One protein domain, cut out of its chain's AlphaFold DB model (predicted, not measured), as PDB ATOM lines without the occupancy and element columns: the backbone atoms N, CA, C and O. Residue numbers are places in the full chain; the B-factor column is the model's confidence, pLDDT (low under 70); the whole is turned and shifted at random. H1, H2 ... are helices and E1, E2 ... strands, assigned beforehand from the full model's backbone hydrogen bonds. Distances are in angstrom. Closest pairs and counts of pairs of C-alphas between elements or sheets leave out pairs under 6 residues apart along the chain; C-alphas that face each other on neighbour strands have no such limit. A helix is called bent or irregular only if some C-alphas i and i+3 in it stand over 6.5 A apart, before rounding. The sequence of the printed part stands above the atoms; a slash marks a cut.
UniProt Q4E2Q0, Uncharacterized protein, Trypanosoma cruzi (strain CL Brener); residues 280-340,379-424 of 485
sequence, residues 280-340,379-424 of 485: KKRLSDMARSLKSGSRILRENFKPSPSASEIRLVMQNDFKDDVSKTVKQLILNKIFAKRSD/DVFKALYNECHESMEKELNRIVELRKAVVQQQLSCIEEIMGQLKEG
ATOM      1  N   LYS A 280      10.419  -2.181  20.044       94.29
ATOM      2  CA  LYS A 280      10.384  -3.489  19.369       94.29
ATOM      3  C   LYS A 280       9.189  -4.334  19.820       94.29
ATOM      4  O   LYS A 280       8.601  -5.044  19.007       94.29
ATOM      5  N   LYS A 281       8.822  -4.241  21.103       93.79
ATOM      6  CA  LYS A 281       7.664  -4.943  21.668       93.79
ATOM      7  C   LYS A 281       6.364  -4.452  21.033       93.79
ATOM      8  O   LYS A 281       5.600  -5.280  20.550       93.79
ATOM      9  N   ARG A 282       6.148  -3.135  20.977       91.91
ATOM     10  CA  ARG A 282       4.949  -2.543  20.374       91.91
ATOM     11  C   ARG A 282       4.773  -2.952  18.919       91.91
ATOM     12  O   ARG A 282       3.706  -3.433  18.558       91.91
ATOM     13  N   LEU A 283       5.828  -2.814  18.122       95.01
ATOM     14  CA  LEU A 283       5.829  -3.206  16.711       95.01
ATOM     15  C   LEU A 283       5.514  -4.698  16.535       95.01
ATOM     16  O   LEU A 283       4.722  -5.070  15.673       95.01
ATOM     17  N   SER A 284       6.070  -5.552  17.398       95.43
ATOM     18  CA  SER A 284       5.790  -6.994  17.383       95.43
ATOM     19  C   SER A 284       4.338  -7.314  17.748       95.43
ATOM     20  O   SER A 284       3.725  -8.182  17.127       95.43
ATOM     21  N   ASP A 285       3.782  -6.625  18.747       93.55
ATOM     22  CA  ASP A 285       2.396  -6.811  19.182       93.55
ATOM     23  C   ASP A 285       1.412  -6.303  18.100       93.55
ATOM     24  O   ASP A 285       0.449  -7.004  17.782       93.55
ATOM     25  N   MET A 286       1.706  -5.177  17.432       93.12
ATOM     26  CA  MET A 286       0.944  -4.693  16.266       93.12
ATOM     27  C   MET A 286       1.004  -5.676  15.092       93.12
ATOM     28  O   MET A 286      -0.032  -6.050  14.544       93.12
ATOM     29  N   ALA A 287       2.196  -6.165  14.736       95.04
ATOM     30  CA  ALA A 287       2.352  -7.150  13.668       95.04
ATOM     31  C   ALA A 287       1.581  -8.445  13.962       95.04
ATOM     32  O   ALA A 287       0.993  -9.034  13.054       95.04
ATOM     33  N   ARG A 288       1.555  -8.891  15.226       94.69
ATOM     34  CA  ARG A 288       0.756 -10.051  15.648       94.69
ATOM     35  C   ARG A 288      -0.741  -9.789  15.485       94.69
ATOM     36  O   ARG A 288      -1.437 -10.673  14.997       94.69
ATOM     37  N   SER A 289      -1.210  -8.599  15.859       91.59
ATOM     38  CA  SER A 289      -2.613  -8.198  15.698       91.59
ATOM     39  C   SER A 289      -3.034  -8.118  14.230       91.59
ATOM     40  O   SER A 289      -4.135  -8.525  13.888       91.59
ATOM     41  N   LEU A 290      -2.170  -7.630  13.339       92.63
ATOM     42  CA  LEU A 290      -2.467  -7.595  11.903       92.63
ATOM     43  C   LEU A 290      -2.518  -9.009  11.307       92.63
ATOM     44  O   LEU A 290      -3.411  -9.334  10.530       92.63
ATOM     45  N   LYS A 291      -1.586  -9.879  11.713       93.27
ATOM     46  CA  LYS A 291      -1.512 -11.277  11.254       93.27
ATOM     47  C   LYS A 291      -2.598 -12.181  11.839       93.27
ATOM     48  O   LYS A 291      -2.761 -13.299  11.358       93.27
ATOM     49  N   SER A 292      -3.316 -11.760  12.885       91.60
ATOM     50  CA  SER A 292      -4.374 -12.590  13.466       91.60
ATOM     51  C   SER A 292      -5.621 -12.669  12.594       91.60
ATOM     52  O   SER A 292      -6.417 -13.582  12.818       91.60
ATOM     53  N   GLY A 293      -5.774 -11.754  11.633       90.63
ATOM     54  CA  GLY A 293      -6.975 -11.594  10.824       90.63
ATOM     55  C   GLY A 293      -8.150 -11.020  11.606       90.63
ATOM     56  O   GLY A 293      -8.089 -10.849  12.827       90.63
ATOM     57  N   SER A 294      -9.217 -10.709  10.883       91.22
ATOM     58  CA  SER A 294     -10.456 -10.143  11.412       91.22
ATOM     59  C   SER A 294     -11.658 -10.620  10.601       91.22
ATOM     60  O   SER A 294     -11.520 -11.209   9.525       91.22
ATOM     61  N   ARG A 295     -12.856 -10.352  11.112       93.29
ATOM     62  CA  ARG A 295     -14.098 -10.752  10.464       93.29
ATOM     63  C   ARG A 295     -14.384  -9.877   9.243       93.29
ATOM     64  O   ARG A 295     -14.124  -8.671   9.225       93.29
ATOM     65  N   ILE A 296     -14.891 -10.511   8.190       94.14
ATOM     66  CA  ILE A 296     -15.461  -9.862   7.010       94.14
ATOM     67  C   ILE A 296     -16.973  -9.820   7.171       94.14
ATOM     68  O   ILE A 296     -17.618 -10.818   7.509       94.14
ATOM     69  N   LEU A 297     -17.525  -8.662   6.844       94.45
ATOM     70  CA  LEU A 297     -18.930  -8.367   6.746       94.45
ATOM     71  C   LEU A 297     -19.214  -7.637   5.428       94.45
ATOM     72  O   LEU A 297     -18.861  -6.472   5.251       94.45
ATOM     73  N   ARG A 298     -19.912  -8.311   4.511       94.24
ATOM     74  CA  ARG A 298     -20.490  -7.686   3.316       94.24
ATOM     75  C   ARG A 298     -22.007  -7.768   3.379       94.24
ATOM     76  O   ARG A 298     -22.589  -8.844   3.254       94.24
ATOM     77  N   GLU A 299     -22.638  -6.620   3.563       92.37
ATOM     78  CA  GLU A 299     -24.095  -6.495   3.552       92.37
ATOM     79  C   GLU A 299     -24.648  -6.431   2.127       92.37
ATOM     80  O   GLU A 299     -23.933  -6.032   1.201       92.37
ATOM     81  N   ASN A 300     -25.922  -6.807   1.981       92.66
ATOM     82  CA  ASN A 300     -26.733  -6.648   0.769       92.66
ATOM     83  C   ASN A 300     -26.063  -7.206  -0.501       92.66
ATOM     84  O   ASN A 300     -26.125  -6.609  -1.575       92.66
ATOM     85  N   PHE A 301     -25.368  -8.341  -0.383       94.97
ATOM     86  CA  PHE A 301     -24.790  -9.015  -1.539       94.97
ATOM     87  C   PHE A 301     -25.873  -9.807  -2.268       94.97
ATOM     88  O   PHE A 301     -26.636 -10.531  -1.636       94.97
ATOM     89  N   LYS A 302     -25.919  -9.718  -3.598       93.42
ATOM     90  CA  LYS A 302     -26.879 -10.458  -4.419       93.42
ATOM     91  C   LYS A 302     -26.136 -11.471  -5.306       93.42
ATOM     92  O   LYS A 302     -25.516 -11.048  -6.281       93.42
ATOM     93  N   PRO A 303     -26.169 -12.783  -4.993       91.73
ATOM     94  CA  PRO A 303     -25.375 -13.788  -5.709       91.73
ATOM     95  C   PRO A 303     -25.756 -13.961  -7.182       91.73
ATOM     96  O   PRO A 303     -24.888 -14.224  -8.011       91.73
ATOM     97  N   SER A 304     -27.040 -13.809  -7.505       88.41
ATOM     98  CA  SER A 304     -27.590 -13.903  -8.858       88.41
ATOM     99  C   SER A 304     -28.751 -12.908  -9.013       88.41
ATOM    100  O   SER A 304     -29.354 -12.512  -8.013       88.41
ATOM    101  N   PRO A 305     -29.134 -12.494 -10.235       86.35
ATOM    102  CA  PRO A 305     -30.270 -11.588 -10.437       86.35
ATOM    103  C   PRO A 305     -31.600 -12.106  -9.856       86.35
ATOM    104  O   PRO A 305     -32.446 -11.298  -9.469       86.35
ATOM    105  N   SER A 306     -31.763 -13.428  -9.765       85.41
ATOM    106  CA  SER A 306     -32.919 -14.128  -9.190       85.41
ATOM    107  C   SER A 306     -32.830 -14.346  -7.677       85.41
ATOM    108  O   SER A 306     -33.865 -14.488  -7.026       85.41
ATOM    109  N   ALA A 307     -31.627 -14.382  -7.099       85.17
ATOM    110  CA  ALA A 307     -31.438 -14.656  -5.680       85.17
ATOM    111  C   ALA A 307     -31.839 -13.470  -4.793       85.17
ATOM    112  O   ALA A 307     -31.735 -12.303  -5.169       85.17
ATOM    113  N   SER A 308     -32.267 -13.779  -3.571       87.36
ATOM    114  CA  SER A 308     -32.446 -12.780  -2.518       87.36
ATOM    115  C   SER A 308     -31.095 -12.245  -2.043       87.36
ATOM    116  O   SER A 308     -30.078 -12.939  -2.117       87.36
ATOM    117  N   GLU A 309     -31.094 -11.025  -1.516       92.02
ATOM    118  CA  GLU A 309     -29.907 -10.452  -0.888       92.02
ATOM    119  C   GLU A 309     -29.487 -11.258   0.349       92.02
ATOM    120  O   GLU A 309     -30.312 -11.736   1.132       92.02
ATOM    121  N   ILE A 310     -28.176 -11.405   0.520       92.61
ATOM    122  CA  ILE A 310     -27.544 -12.136   1.612       92.61
ATOM    123  C   ILE A 310     -26.423 -11.296   2.230       92.61
ATOM    124  O   ILE A 310     -25.690 -10.573   1.556       92.61
ATOM    125  N   ARG A 311     -26.263 -11.434   3.546       93.09
ATOM    126  CA  ARG A 311     -25.100 -10.946   4.289       93.09
ATOM    127  C   ARG A 311     -23.979 -11.984   4.188       93.09
ATOM    128  O   ARG A 311     -24.120 -13.076   4.744       93.09
ATOM    129  N   LEU A 312     -22.877 -11.657   3.510       95.30
ATOM    130  CA  LEU A 312     -21.682 -12.504   3.526       95.30
ATOM    131  C   LEU A 312     -20.902 -12.232   4.810       95.30
ATOM    132  O   LEU A 312     -20.606 -11.083   5.140       95.30
ATOM    133  N   VAL A 313     -20.584 -13.304   5.531       94.69
ATOM    134  CA  VAL A 313     -19.813 -13.242   6.772       94.69
ATOM    135  C   VAL A 313     -18.734 -14.312   6.738       94.69
ATOM    136  O   VAL A 313     -19.045 -15.484   6.544       94.69
ATOM    137  N   MET A 314     -17.492 -13.906   6.980       95.21
ATOM    138  CA  MET A 314     -16.342 -14.793   7.179       95.21
ATOM    139  C   MET A 314     -15.681 -14.388   8.492       95.21
ATOM    140  O   MET A 314     -15.459 -13.198   8.699       95.21
ATOM    141  N   GLN A 315     -15.434 -15.325   9.410       93.13
ATOM    142  CA  GLN A 315     -15.013 -14.975  10.775       93.13
ATOM    143  C   GLN A 315     -13.554 -14.527  10.828       93.13
ATOM    144  O   GLN A 315     -13.196 -13.676  11.640       93.13
ATOM    145  N   ASN A 316     -12.715 -15.078   9.955       93.96
ATOM    146  CA  ASN A 316     -11.311 -14.725   9.883       93.96
ATOM    147  C   ASN A 316     -10.767 -14.840   8.458       93.96
ATOM    148  O   ASN A 316     -10.565 -15.934   7.940       93.96
ATOM    149  N   ASP A 317     -10.448 -13.701   7.862       93.40
ATOM    150  CA  ASP A 317      -9.889 -13.560   6.514       93.40
ATOM    151  C   ASP A 317      -8.510 -14.212   6.279       93.40
ATOM    152  O   ASP A 317      -8.143 -14.442   5.127       93.40
ATOM    153  N   PHE A 318      -7.750 -14.538   7.330       92.97
ATOM    154  CA  PHE A 318      -6.439 -15.203   7.218       92.97
ATOM    155  C   PHE A 318      -6.450 -16.689   7.591       92.97
ATOM    156  O   PHE A 318      -5.496 -17.397   7.263       92.97
ATOM    157  N   LYS A 319      -7.471 -17.161   8.311       93.88
ATOM    158  CA  LYS A 319      -7.525 -18.533   8.847       93.88
ATOM    159  C   LYS A 319      -8.640 -19.371   8.248       93.88
ATOM    160  O   LYS A 319      -8.467 -20.582   8.123       93.88
ATOM    161  N   ASP A 320      -9.771 -18.752   7.926       95.42
ATOM    162  CA  ASP A 320     -10.911 -19.479   7.389       95.42
ATOM    163  C   ASP A 320     -10.692 -19.776   5.905       95.42
ATOM    164  O   ASP A 320     -10.108 -18.995   5.154       95.42
ATOM    165  N   ASP A 321     -11.196 -20.924   5.471       97.08
ATOM    166  CA  ASP A 321     -11.199 -21.304   4.065       97.08
ATOM    167  C   ASP A 321     -12.422 -20.694   3.368       97.08
ATOM    168  O   ASP A 321     -13.559 -20.835   3.842       97.08
ATOM    169  N   VAL A 322     -12.194 -20.005   2.247       97.23
ATOM    170  CA  VAL A 322     -13.250 -19.276   1.530       97.23
ATOM    171  C   VAL A 322     -14.325 -20.235   1.022       97.23
ATOM    172  O   VAL A 322     -15.505 -20.002   1.280       97.23
ATOM    173  N   SER A 323     -13.948 -21.348   0.390       96.73
ATOM    174  CA  SER A 323     -14.908 -22.315  -0.156       96.73
ATOM    175  C   SER A 323     -15.751 -22.980   0.931       96.73
ATOM    176  O   SER A 323     -16.976 -23.075   0.812       96.73
ATOM    177  N   LYS A 324     -15.141 -23.372   2.058       96.02
ATOM    178  CA  LYS A 324     -15.886 -23.869   3.229       96.02
ATOM    179  C   LYS A 324     -16.837 -22.810   3.780       96.02
ATOM    180  O   LYS A 324     -17.970 -23.144   4.125       96.02
ATOM    181  N   THR A 325     -16.404 -21.554   3.841       96.47
ATOM    182  CA  THR A 325     -17.237 -20.438   4.308       96.47
ATOM    183  C   THR A 325     -18.442 -20.235   3.396       96.47
ATOM    184  O   THR A 325     -19.569 -20.164   3.882       96.47
ATOM    185  N   VAL A 326     -18.242 -20.218   2.076       96.69
ATOM    186  CA  VAL A 326     -19.334 -20.077   1.103       96.69
ATOM    187  C   VAL A 326     -20.314 -21.235   1.199       96.69
ATOM    188  O   VAL A 326     -21.516 -20.992   1.318       96.69
ATOM    189  N   LYS A 327     -19.825 -22.481   1.250       95.43
ATOM    190  CA  LYS A 327     -20.689 -23.651   1.456       95.43
ATOM    191  C   LYS A 327     -21.545 -23.484   2.714       95.43
ATOM    192  O   LYS A 327     -22.753 -23.697   2.654       95.43
ATOM    193  N   GLN A 328     -20.952 -23.056   3.831       94.11
ATOM    194  CA  GLN A 328     -21.677 -22.836   5.087       94.11
ATOM    195  C   GLN A 328     -22.680 -21.680   5.024       94.11
ATOM    196  O   GLN A 328     -23.743 -21.764   5.642       94.11
ATOM    197  N   LEU A 329     -22.380 -20.613   4.281       95.16
ATOM    198  CA  LEU A 329     -23.313 -19.509   4.060       95.16
ATOM    199  C   LEU A 329     -24.517 -19.969   3.233       95.16
ATOM    200  O   LEU A 329     -25.650 -19.725   3.641       95.16
ATOM    201  N   ILE A 330     -24.297 -20.682   2.127       94.23
ATOM    202  CA  ILE A 330     -25.384 -21.228   1.299       94.23
ATOM    203  C   ILE A 330     -26.237 -22.189   2.131       94.23
ATOM    204  O   ILE A 330     -27.462 -22.064   2.159       94.23
ATOM    205  N   LEU A 331     -25.590 -23.082   2.880       94.18
ATOM    206  CA  LEU A 331     -26.246 -24.061   3.739       94.18
ATOM    207  C   LEU A 331     -27.137 -23.395   4.803       94.18
ATOM    208  O   LEU A 331     -28.328 -23.684   4.896       94.18
ATOM    209  N   ASN A 332     -26.584 -22.467   5.589       91.97
ATOM    210  CA  ASN A 332     -27.272 -21.915   6.760       91.97
ATOM    211  C   ASN A 332     -28.142 -20.688   6.470       91.97
ATOM    212  O   ASN A 332     -29.064 -20.408   7.233       91.97
ATOM    213  N   LYS A 333     -27.833 -19.900   5.435       90.24
ATOM    214  CA  LYS A 333     -28.536 -18.635   5.159       90.24
ATOM    215  C   LYS A 333     -29.526 -18.732   4.006       90.24
ATOM    216  O   LYS A 333     -30.450 -17.921   3.980       90.24
ATOM    217  N   ILE A 334     -29.358 -19.700   3.101       91.56
ATOM    218  CA  ILE A 334     -30.229 -19.884   1.933       91.56
ATOM    219  C   ILE A 334     -31.004 -21.199   2.049       91.56
ATOM    220  O   ILE A 334     -32.229 -21.171   2.140       91.56
ATOM    221  N   PHE A 335     -30.310 -22.338   2.093       93.51
ATOM    222  CA  PHE A 335     -30.936 -23.663   2.082       93.51
ATOM    223  C   PHE A 335     -31.782 -23.932   3.331       93.51
ATOM    224  O   PHE A 335     -32.941 -24.317   3.205       93.51
ATOM    225  N   ALA A 336     -31.253 -23.644   4.524       91.42
ATOM    226  CA  ALA A 336     -31.974 -23.830   5.786       91.42
ATOM    227  C   ALA A 336     -33.324 -23.086   5.849       91.42
ATOM    228  O   ALA A 336     -34.235 -23.534   6.529       91.42
ATOM    229  N   LYS A 337     -33.475 -21.979   5.107       89.49
ATOM    230  CA  LYS A 337     -34.727 -21.204   5.025       89.49
ATOM    231  C   LYS A 337     -35.714 -21.715   3.970       89.49
ATOM    232  O   LYS A 337     -36.804 -21.170   3.852       89.49
ATOM    233  N   ARG A 338     -35.307 -22.682   3.144       88.41
ATOM    234  CA  ARG A 338     -36.115 -23.264   2.057       88.41
ATOM    235  C   ARG A 338     -36.455 -24.736   2.287       88.41
ATOM    236  O   ARG A 338     -37.278 -25.274   1.562       88.41
ATOM    237  N   SER A 339     -35.799 -25.391   3.244       90.94
ATOM    238  CA  SER A 339     -36.048 -26.787   3.596       90.94
ATOM    239  C   SER A 339     -37.014 -26.864   4.775       90.94
ATOM    240  O   SER A 339     -36.666 -26.456   5.884       90.94
ATOM    241  N   ASP A 340     -38.203 -27.426   4.546       90.92
ATOM    242  CA  ASP A 340     -39.205 -27.643   5.596       90.92
ATOM    243  C   ASP A 340     -38.667 -28.530   6.731       90.92
ATOM    244  O   ASP A 340     -38.951 -28.278   7.901       90.92
ATOM    245  N   ASP A 379     -31.241 -32.314  -3.951       92.59
ATOM    246  CA  ASP A 379     -31.094 -31.677  -5.266       92.59
ATOM    247  C   ASP A 379     -31.332 -30.160  -5.214       92.59
ATOM    248  O   ASP A 379     -30.705 -29.403  -5.957       92.59
ATOM    249  N   VAL A 380     -32.163 -29.690  -4.273       91.18
ATOM    250  CA  VAL A 380     -32.383 -28.256  -4.024       91.18
ATOM    251  C   VAL A 380     -31.097 -27.593  -3.544       91.18
ATOM    252  O   VAL A 380     -30.738 -26.522  -4.035       91.18
ATOM    253  N   PHE A 381     -30.373 -28.225  -2.613       93.82
ATOM    254  CA  PHE A 381     -29.082 -27.708  -2.167       93.82
ATOM    255  C   PHE A 381     -28.064 -27.680  -3.311       93.82
ATOM    256  O   PHE A 381     -27.405 -26.660  -3.496       93.82
ATOM    257  N   LYS A 382     -27.965 -28.748  -4.114       93.43
ATOM    258  CA  LYS A 382     -27.059 -28.786  -5.278       93.43
ATOM    259  C   LYS A 382     -27.365 -27.669  -6.280       93.43
ATOM    260  O   LYS A 382     -26.443 -27.003  -6.742       93.43
ATOM    261  N   ALA A 383     -28.642 -27.425  -6.580       92.35
ATOM    262  CA  ALA A 383     -29.060 -26.342  -7.469       92.35
ATOM    263  C   ALA A 383     -28.692 -24.957  -6.906       92.35
ATOM    264  O   ALA A 383     -28.082 -24.154  -7.609       92.35
ATOM    265  N   LEU A 384     -28.985 -24.705  -5.623       92.17
ATOM    266  CA  LEU A 384     -28.612 -23.465  -4.930       92.17
ATOM    267  C   LEU A 384     -27.099 -23.245  -4.895       92.17
ATOM    268  O   LEU A 384     -26.624 -22.127  -5.091       92.17
ATOM    269  N   TYR A 385     -26.350 -24.312  -4.621       93.86
ATOM    270  CA  TYR A 385     -24.900 -24.277  -4.596       93.86
ATOM    271  C   TYR A 385     -24.362 -23.883  -5.970       93.86
ATOM    272  O   TYR A 385     -23.624 -22.907  -6.073       93.86
ATOM    273  N   ASN A 386     -24.804 -24.556  -7.034       93.52
ATOM    274  CA  ASN A 386     -24.409 -24.236  -8.406       93.52
ATOM    275  C   ASN A 386     -24.790 -22.802  -8.815       93.52
ATOM    276  O   ASN A 386     -23.998 -22.152  -9.486       93.52
ATOM    277  N   GLU A 387     -25.949 -22.292  -8.383       92.94
ATOM    278  CA  GLU A 387     -26.384 -20.919  -8.678       92.94
ATOM    279  C   GLU A 387     -25.529 -19.854  -7.969       92.94
ATOM    280  O   GLU A 387     -25.229 -18.815  -8.555       92.94
ATOM    281  N   CYS A 388     -25.165 -20.075  -6.701       94.40
ATOM    282  CA  CYS A 388     -24.647 -19.007  -5.838       94.40
ATOM    283  C   CYS A 388     -23.140 -19.076  -5.551       94.40
ATOM    284  O   CYS A 388     -22.542 -18.042  -5.252       94.40
ATOM    285  N   HIS A 389     -22.520 -20.264  -5.564       95.19
ATOM    286  CA  HIS A 389     -21.183 -20.431  -4.977       95.19
ATOM    287  C   HIS A 389     -20.107 -19.608  -5.693       95.19
ATOM    288  O   HIS A 389     -19.332 -18.935  -5.021       95.19
ATOM    289  N   GLU A 390     -20.087 -19.597  -7.027       96.30
ATOM    290  CA  GLU A 390     -19.027 -18.942  -7.800       96.30
ATOM    291  C   GLU A 390     -18.984 -17.430  -7.534       96.30
ATOM    292  O   GLU A 390     -17.919 -16.863  -7.276       96.30
ATOM    293  N   SER A 391     -20.141 -16.761  -7.534       96.45
ATOM    294  CA  SER A 391     -20.210 -15.318  -7.294       96.45
ATOM    295  C   SER A 391     -19.866 -14.956  -5.848       96.45
ATOM    296  O   SER A 391     -19.155 -13.975  -5.614       96.45
ATOM    297  N   MET A 392     -20.311 -15.763  -4.879       97.06
ATOM    298  CA  MET A 392     -19.988 -15.582  -3.461       97.06
ATOM    299  C   MET A 392     -18.498 -15.808  -3.176       97.06
ATOM    300  O   MET A 392     -17.883 -15.003  -2.476       97.06
ATOM    301  N   GLU A 393     -17.906 -16.874  -3.723       97.75
ATOM    302  CA  GLU A 393     -16.474 -17.165  -3.579       97.75
ATOM    303  C   GLU A 393     -15.635 -16.068  -4.219       97.75
ATOM    304  O   GLU A 393     -14.678 -15.591  -3.611       97.75
ATOM    305  N   LYS A 394     -16.005 -15.624  -5.423       97.53
ATOM    306  CA  LYS A 394     -15.312 -14.536  -6.114       97.53
ATOM    307  C   LYS A 394     -15.309 -13.248  -5.292       97.53
ATOM    308  O   LYS A 394     -14.263 -12.610  -5.182       97.53
ATOM    309  N   GLU A 395     -16.443 -12.874  -4.701       97.18
ATOM    310  CA  GLU A 395     -16.530 -11.657  -3.888       97.18
ATOM    311  C   GLU A 395     -15.742 -11.775  -2.579       97.18
ATOM    312  O   GLU A 395     -14.988 -10.862  -2.239       97.18
ATOM    313  N   LEU A 396     -15.848 -12.898  -1.861       97.65
ATOM    314  CA  LEU A 396     -15.057 -13.099  -0.644       97.65
ATOM    315  C   LEU A 396     -13.557 -13.122  -0.941       97.65
ATOM    316  O   LEU A 396     -12.803 -12.447  -0.245       97.65
ATOM    317  N   ASN A 397     -13.122 -13.808  -2.001       97.83
ATOM    318  CA  ASN A 397     -11.724 -13.794  -2.428       97.83
ATOM    319  C   ASN A 397     -11.252 -12.374  -2.758       97.83
ATOM    320  O   ASN A 397     -10.186 -11.964  -2.305       97.83
ATOM    321  N   ARG A 398     -12.059 -11.581  -3.475       97.62
ATOM    322  CA  ARG A 398     -11.737 -10.173  -3.761       97.62
ATOM    323  C   ARG A 398     -11.515  -9.369  -2.477       97.62
ATOM    324  O   ARG A 398     -10.550  -8.611  -2.396       97.62
ATOM    325  N   ILE A 399     -12.390  -9.527  -1.481       96.59
ATOM    326  CA  ILE A 399     -12.280  -8.828  -0.191       96.59
ATOM    327  C   ILE A 399     -11.045  -9.299   0.588       96.59
ATOM    328  O   ILE A 399     -10.296  -8.466   1.100       96.59
ATOM    329  N   VAL A 400     -10.810 -10.612   0.656       96.73
ATOM    330  CA  VAL A 400      -9.641 -11.204   1.323       96.73
ATOM    331  C   VAL A 400      -8.346 -10.669   0.712       96.73
ATOM    332  O   VAL A 400      -7.467 -10.221   1.445       96.73
ATOM    333  N   GLU A 401      -8.233 -10.638  -0.615       96.31
ATOM    334  CA  GLU A 401      -7.040 -10.122  -1.295       96.31
ATOM    335  C   GLU A 401      -6.844  -8.615  -1.071       96.31
ATOM    336  O   GLU A 401      -5.725  -8.175  -0.793       96.31
ATOM    337  N   LEU A 402      -7.923  -7.822  -1.087       95.48
ATOM    338  CA  LEU A 402      -7.862  -6.398  -0.741       95.48
ATOM    339  C   LEU A 402      -7.309  -6.191   0.677       95.48
ATOM    340  O   LEU A 402      -6.412  -5.375   0.891       95.48
ATOM    341  N   ARG A 403      -7.817  -6.944   1.655       94.58
ATOM    342  CA  ARG A 403      -7.362  -6.843   3.045       94.58
ATOM    343  C   ARG A 403      -5.933  -7.322   3.233       94.58
ATOM    344  O   ARG A 403      -5.171  -6.656   3.931       94.58
ATOM    345  N   LYS A 404      -5.541  -8.424   2.587       94.90
ATOM    346  CA  LYS A 404      -4.152  -8.905   2.592       94.90
ATOM    347  C   LYS A 404      -3.196  -7.845   2.060       94.90
ATOM    348  O   LYS A 404      -2.139  -7.659   2.654       94.90
ATOM    349  N   ALA A 405      -3.567  -7.121   1.005       94.67
ATOM    350  CA  ALA A 405      -2.747  -6.037   0.473       94.67
ATOM    351  C   ALA A 405      -2.542  -4.908   1.500       94.67
ATOM    352  O   ALA A 405      -1.408  -4.477   1.717       94.67
ATOM    353  N   VAL A 406      -3.610  -4.483   2.187       92.03
ATOM    354  CA  VAL A 406      -3.534  -3.467   3.256       92.03
ATOM    355  C   VAL A 406      -2.676  -3.955   4.427       92.03
ATOM    356  O   VAL A 406      -1.785  -3.240   4.884       92.03
ATOM    357  N   VAL A 407      -2.888  -5.193   4.889       94.18
ATOM    358  CA  VAL A 407      -2.077  -5.801   5.957       94.18
ATOM    359  C   VAL A 407      -0.611  -5.875   5.550       94.18
ATOM    360  O   VAL A 407       0.254  -5.512   6.341       94.18
ATOM    361  N   GLN A 408      -0.312  -6.297   4.321       95.65
ATOM    362  CA  GLN A 408       1.060  -6.409   3.841       95.65
ATOM    363  C   GLN A 408       1.760  -5.048   3.802       95.65
ATOM    364  O   GLN A 408       2.910  -4.953   4.222       95.65
ATOM    365  N   GLN A 409       1.068  -3.986   3.378       93.59
ATOM    366  CA  GLN A 409       1.608  -2.625   3.419       93.59
ATOM    367  C   GLN A 409       1.962  -2.200   4.852       93.59
ATOM    368  O   GLN A 409       3.046  -1.669   5.097       93.59
ATOM    369  N   GLN A 410       1.069  -2.464   5.808       94.51
ATOM    370  CA  GLN A 410       1.299  -2.151   7.219       94.51
ATOM    371  C   GLN A 410       2.445  -2.984   7.813       94.51
ATOM    372  O   GLN A 410       3.279  -2.453   8.544       94.51
ATOM    373  N   LEU A 411       2.541  -4.269   7.460       96.41
ATOM    374  CA  LEU A 411       3.644  -5.133   7.881       96.41
ATOM    375  C   LEU A 411       4.990  -4.662   7.323       96.41
ATOM    376  O   LEU A 411       5.961  -4.627   8.074       96.41
ATOM    377  N   SER A 412       5.049  -4.241   6.059       96.69
ATOM    378  CA  SER A 412       6.271  -3.681   5.473       96.69
ATOM    379  C   SER A 412       6.707  -2.389   6.173       96.69
ATOM    380  O   SER A 412       7.891  -2.228   6.454       96.69
ATOM    381  N   CYS A 413       5.766  -1.512   6.544       94.67
ATOM    382  CA  CYS A 413       6.073  -0.326   7.352       94.67
ATOM    383  C   CYS A 413       6.633  -0.706   8.737       94.67
ATOM    384  O   CYS A 413       7.642  -0.159   9.181       94.67
ATOM    385  N   ILE A 414       6.033  -1.698   9.405       96.12
ATOM    386  CA  ILE A 414       6.543  -2.213  10.685       96.12
ATOM    387  C   ILE A 414       7.969  -2.760  10.533       96.12
ATOM    388  O   ILE A 414       8.823  -2.497  11.382       96.12
ATOM    389  N   GLU A 415       8.237  -3.520   9.472       96.94
ATOM    390  CA  GLU A 415       9.555  -4.091   9.192       96.94
ATOM    391  C   GLU A 415      10.610  -3.010   8.939       96.94
ATOM    392  O   GLU A 415      11.718  -3.115   9.471       96.94
ATOM    393  N   GLU A 416      10.258  -1.946   8.215       94.89
ATOM    394  CA  GLU A 416      11.128  -0.789   7.989       94.89
ATOM    395  C   GLU A 416      11.507  -0.103   9.308       94.89
ATOM    396  O   GLU A 416      12.693   0.067   9.607       94.89
ATOM    397  N   ILE A 417      10.518   0.208  10.152       94.93
ATOM    398  CA  ILE A 417      10.751   0.826  11.466       94.93
ATOM    399  C   ILE A 417      11.596  -0.104  12.345       94.93
ATOM    400  O   ILE A 417      12.550   0.327  13.000       94.93
ATOM    401  N   MET A 418      11.299  -1.407  12.348       95.93
ATOM    402  CA  MET A 418      12.107  -2.395  13.063       95.93
ATOM    403  C   MET A 418      13.557  -2.439  12.566       95.93
ATOM    404  O   MET A 418      14.460  -2.634  13.382       95.93
ATOM    405  N   GLY A 419      13.785  -2.274  11.261       95.43
ATOM    406  CA  GLY A 419      15.112  -2.129  10.664       95.43
ATOM    407  C   GLY A 419      15.839  -0.903  11.214       95.43
ATOM    408  O   GLY A 419      16.922  -1.040  11.784       95.43
ATOM    409  N   GLN A 420      15.195   0.266  11.176       92.23
ATOM    410  CA  GLN A 420      15.759   1.525  11.684       92.23
ATOM    411  C   GLN A 420      16.107   1.469  13.183       92.23
ATOM    412  O   GLN A 420      17.142   2.000  13.593       92.23
ATOM    413  N   LEU A 421      15.296   0.779  13.995       93.69
ATOM    414  CA  LEU A 421      15.577   0.537  15.418       93.69
ATOM    415  C   LEU A 421      16.752  -0.426  15.648       93.69
ATOM    416  O   LEU A 421      17.470  -0.309  16.639       93.69
ATOM    417  N   LYS A 422      16.930  -1.436  14.786       93.32
ATOM    418  CA  LYS A 422      18.054  -2.386  14.884       93.32
ATOM    419  C   LYS A 422      19.371  -1.743  14.464       93.32
ATOM    420  O   LYS A 422      20.394  -2.026  15.077       93.32
ATOM    421  N   GLU A 423      19.324  -0.879  13.457       89.45
ATOM    422  CA  GLU A 423      20.470  -0.125  12.943       89.45
ATOM    423  C   GLU A 423      20.864   1.059  13.840       89.45
ATOM    424  O   GLU A 423      21.908   1.664  13.624       89.45
ATOM    425  N   GLY A 424      20.045   1.408  14.840       87.40
ATOM    426  CA  GLY A 424      20.308   2.526  15.751       87.40
ATOM    427  C   GLY A 424      20.085   3.913  15.137       87.40
ATOM    428  O   GLY A 424      20.403   4.910  15.776       87.40
TER     429      GLY A 424
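This is residues 280 to 340 and 379 to 424 of the 485 residues of an uncharacterized protein of Trypanosoma cruzi (strain CL Brener) (UniProt Q4E2Q0). The long arm H3b of a bent helix makes a shaft with a head at its first part: there the small antiparallel hairpin E1 and E2 lies near residues 391 to 403 of H3b, H2 packs on H3b with its residues 322 to 326, and the short arm H3a, at a steep tilt to H3b, packs on H2; H1 lies side by side with the far part of H3b. The 107 printed residues hold three named helices and two strands, in the order H1, E1, E2, H2, H3, and are mostly helix. The whole is a loose rod, with a radius of gyration of the C-alphas of 18.6 A and spans of 66 by 23 by 19 A.

E1 is residues 296 to 301 and E2 residues 310 to 314. H2, residues 322 to 337, is 21.8 A long and neither bent nor irregular, but only just: C-alphas 333 and 336 are 6.3 A apart. H3, residues 379 to 422, was assigned as one helix by its hydrogen bonds, but is bent: C-alphas 387 and 390 are 7.7 A apart. Its arms are H3a, residues 379 to 387, and H3b, residues 390 to 422, 46.5 A long and ending at C-alpha 422 (18.054, -2.386, 14.884). H1, residues 280 to 291, 16.4 A, begins at C-alpha 280 (10.384, -3.489, 19.369).

In the hairpin, N 298 and O 312 are 2.9 A apart, within hydrogen-bond range. The closest C-alphas of E2 and H2 are Met 314 and Thr 325, 6.4 A. H2 touches H3a at a steep tilt of 52 degrees, closest at C-alphas 335 and 381, 6.2 A. H1 touches residues 407 to 421 of H3b, opposite ways at a shallow tilt of 8 degrees, closest at C-alphas 283 and 414, 6.1 A. H1 and H2 are apart. Every O i to N i+4 pair is within hydrogen-bond range in H1, H3a and H3b, and 9 of 12 in H2.

C-alphas 340 and 424 are the two farthest apart, 67.5 A. Residues 341 to 378 are not printed; C-alphas 340 and 379 are 14.1 A apart across this cut. No printed residue has pLDDT under 70.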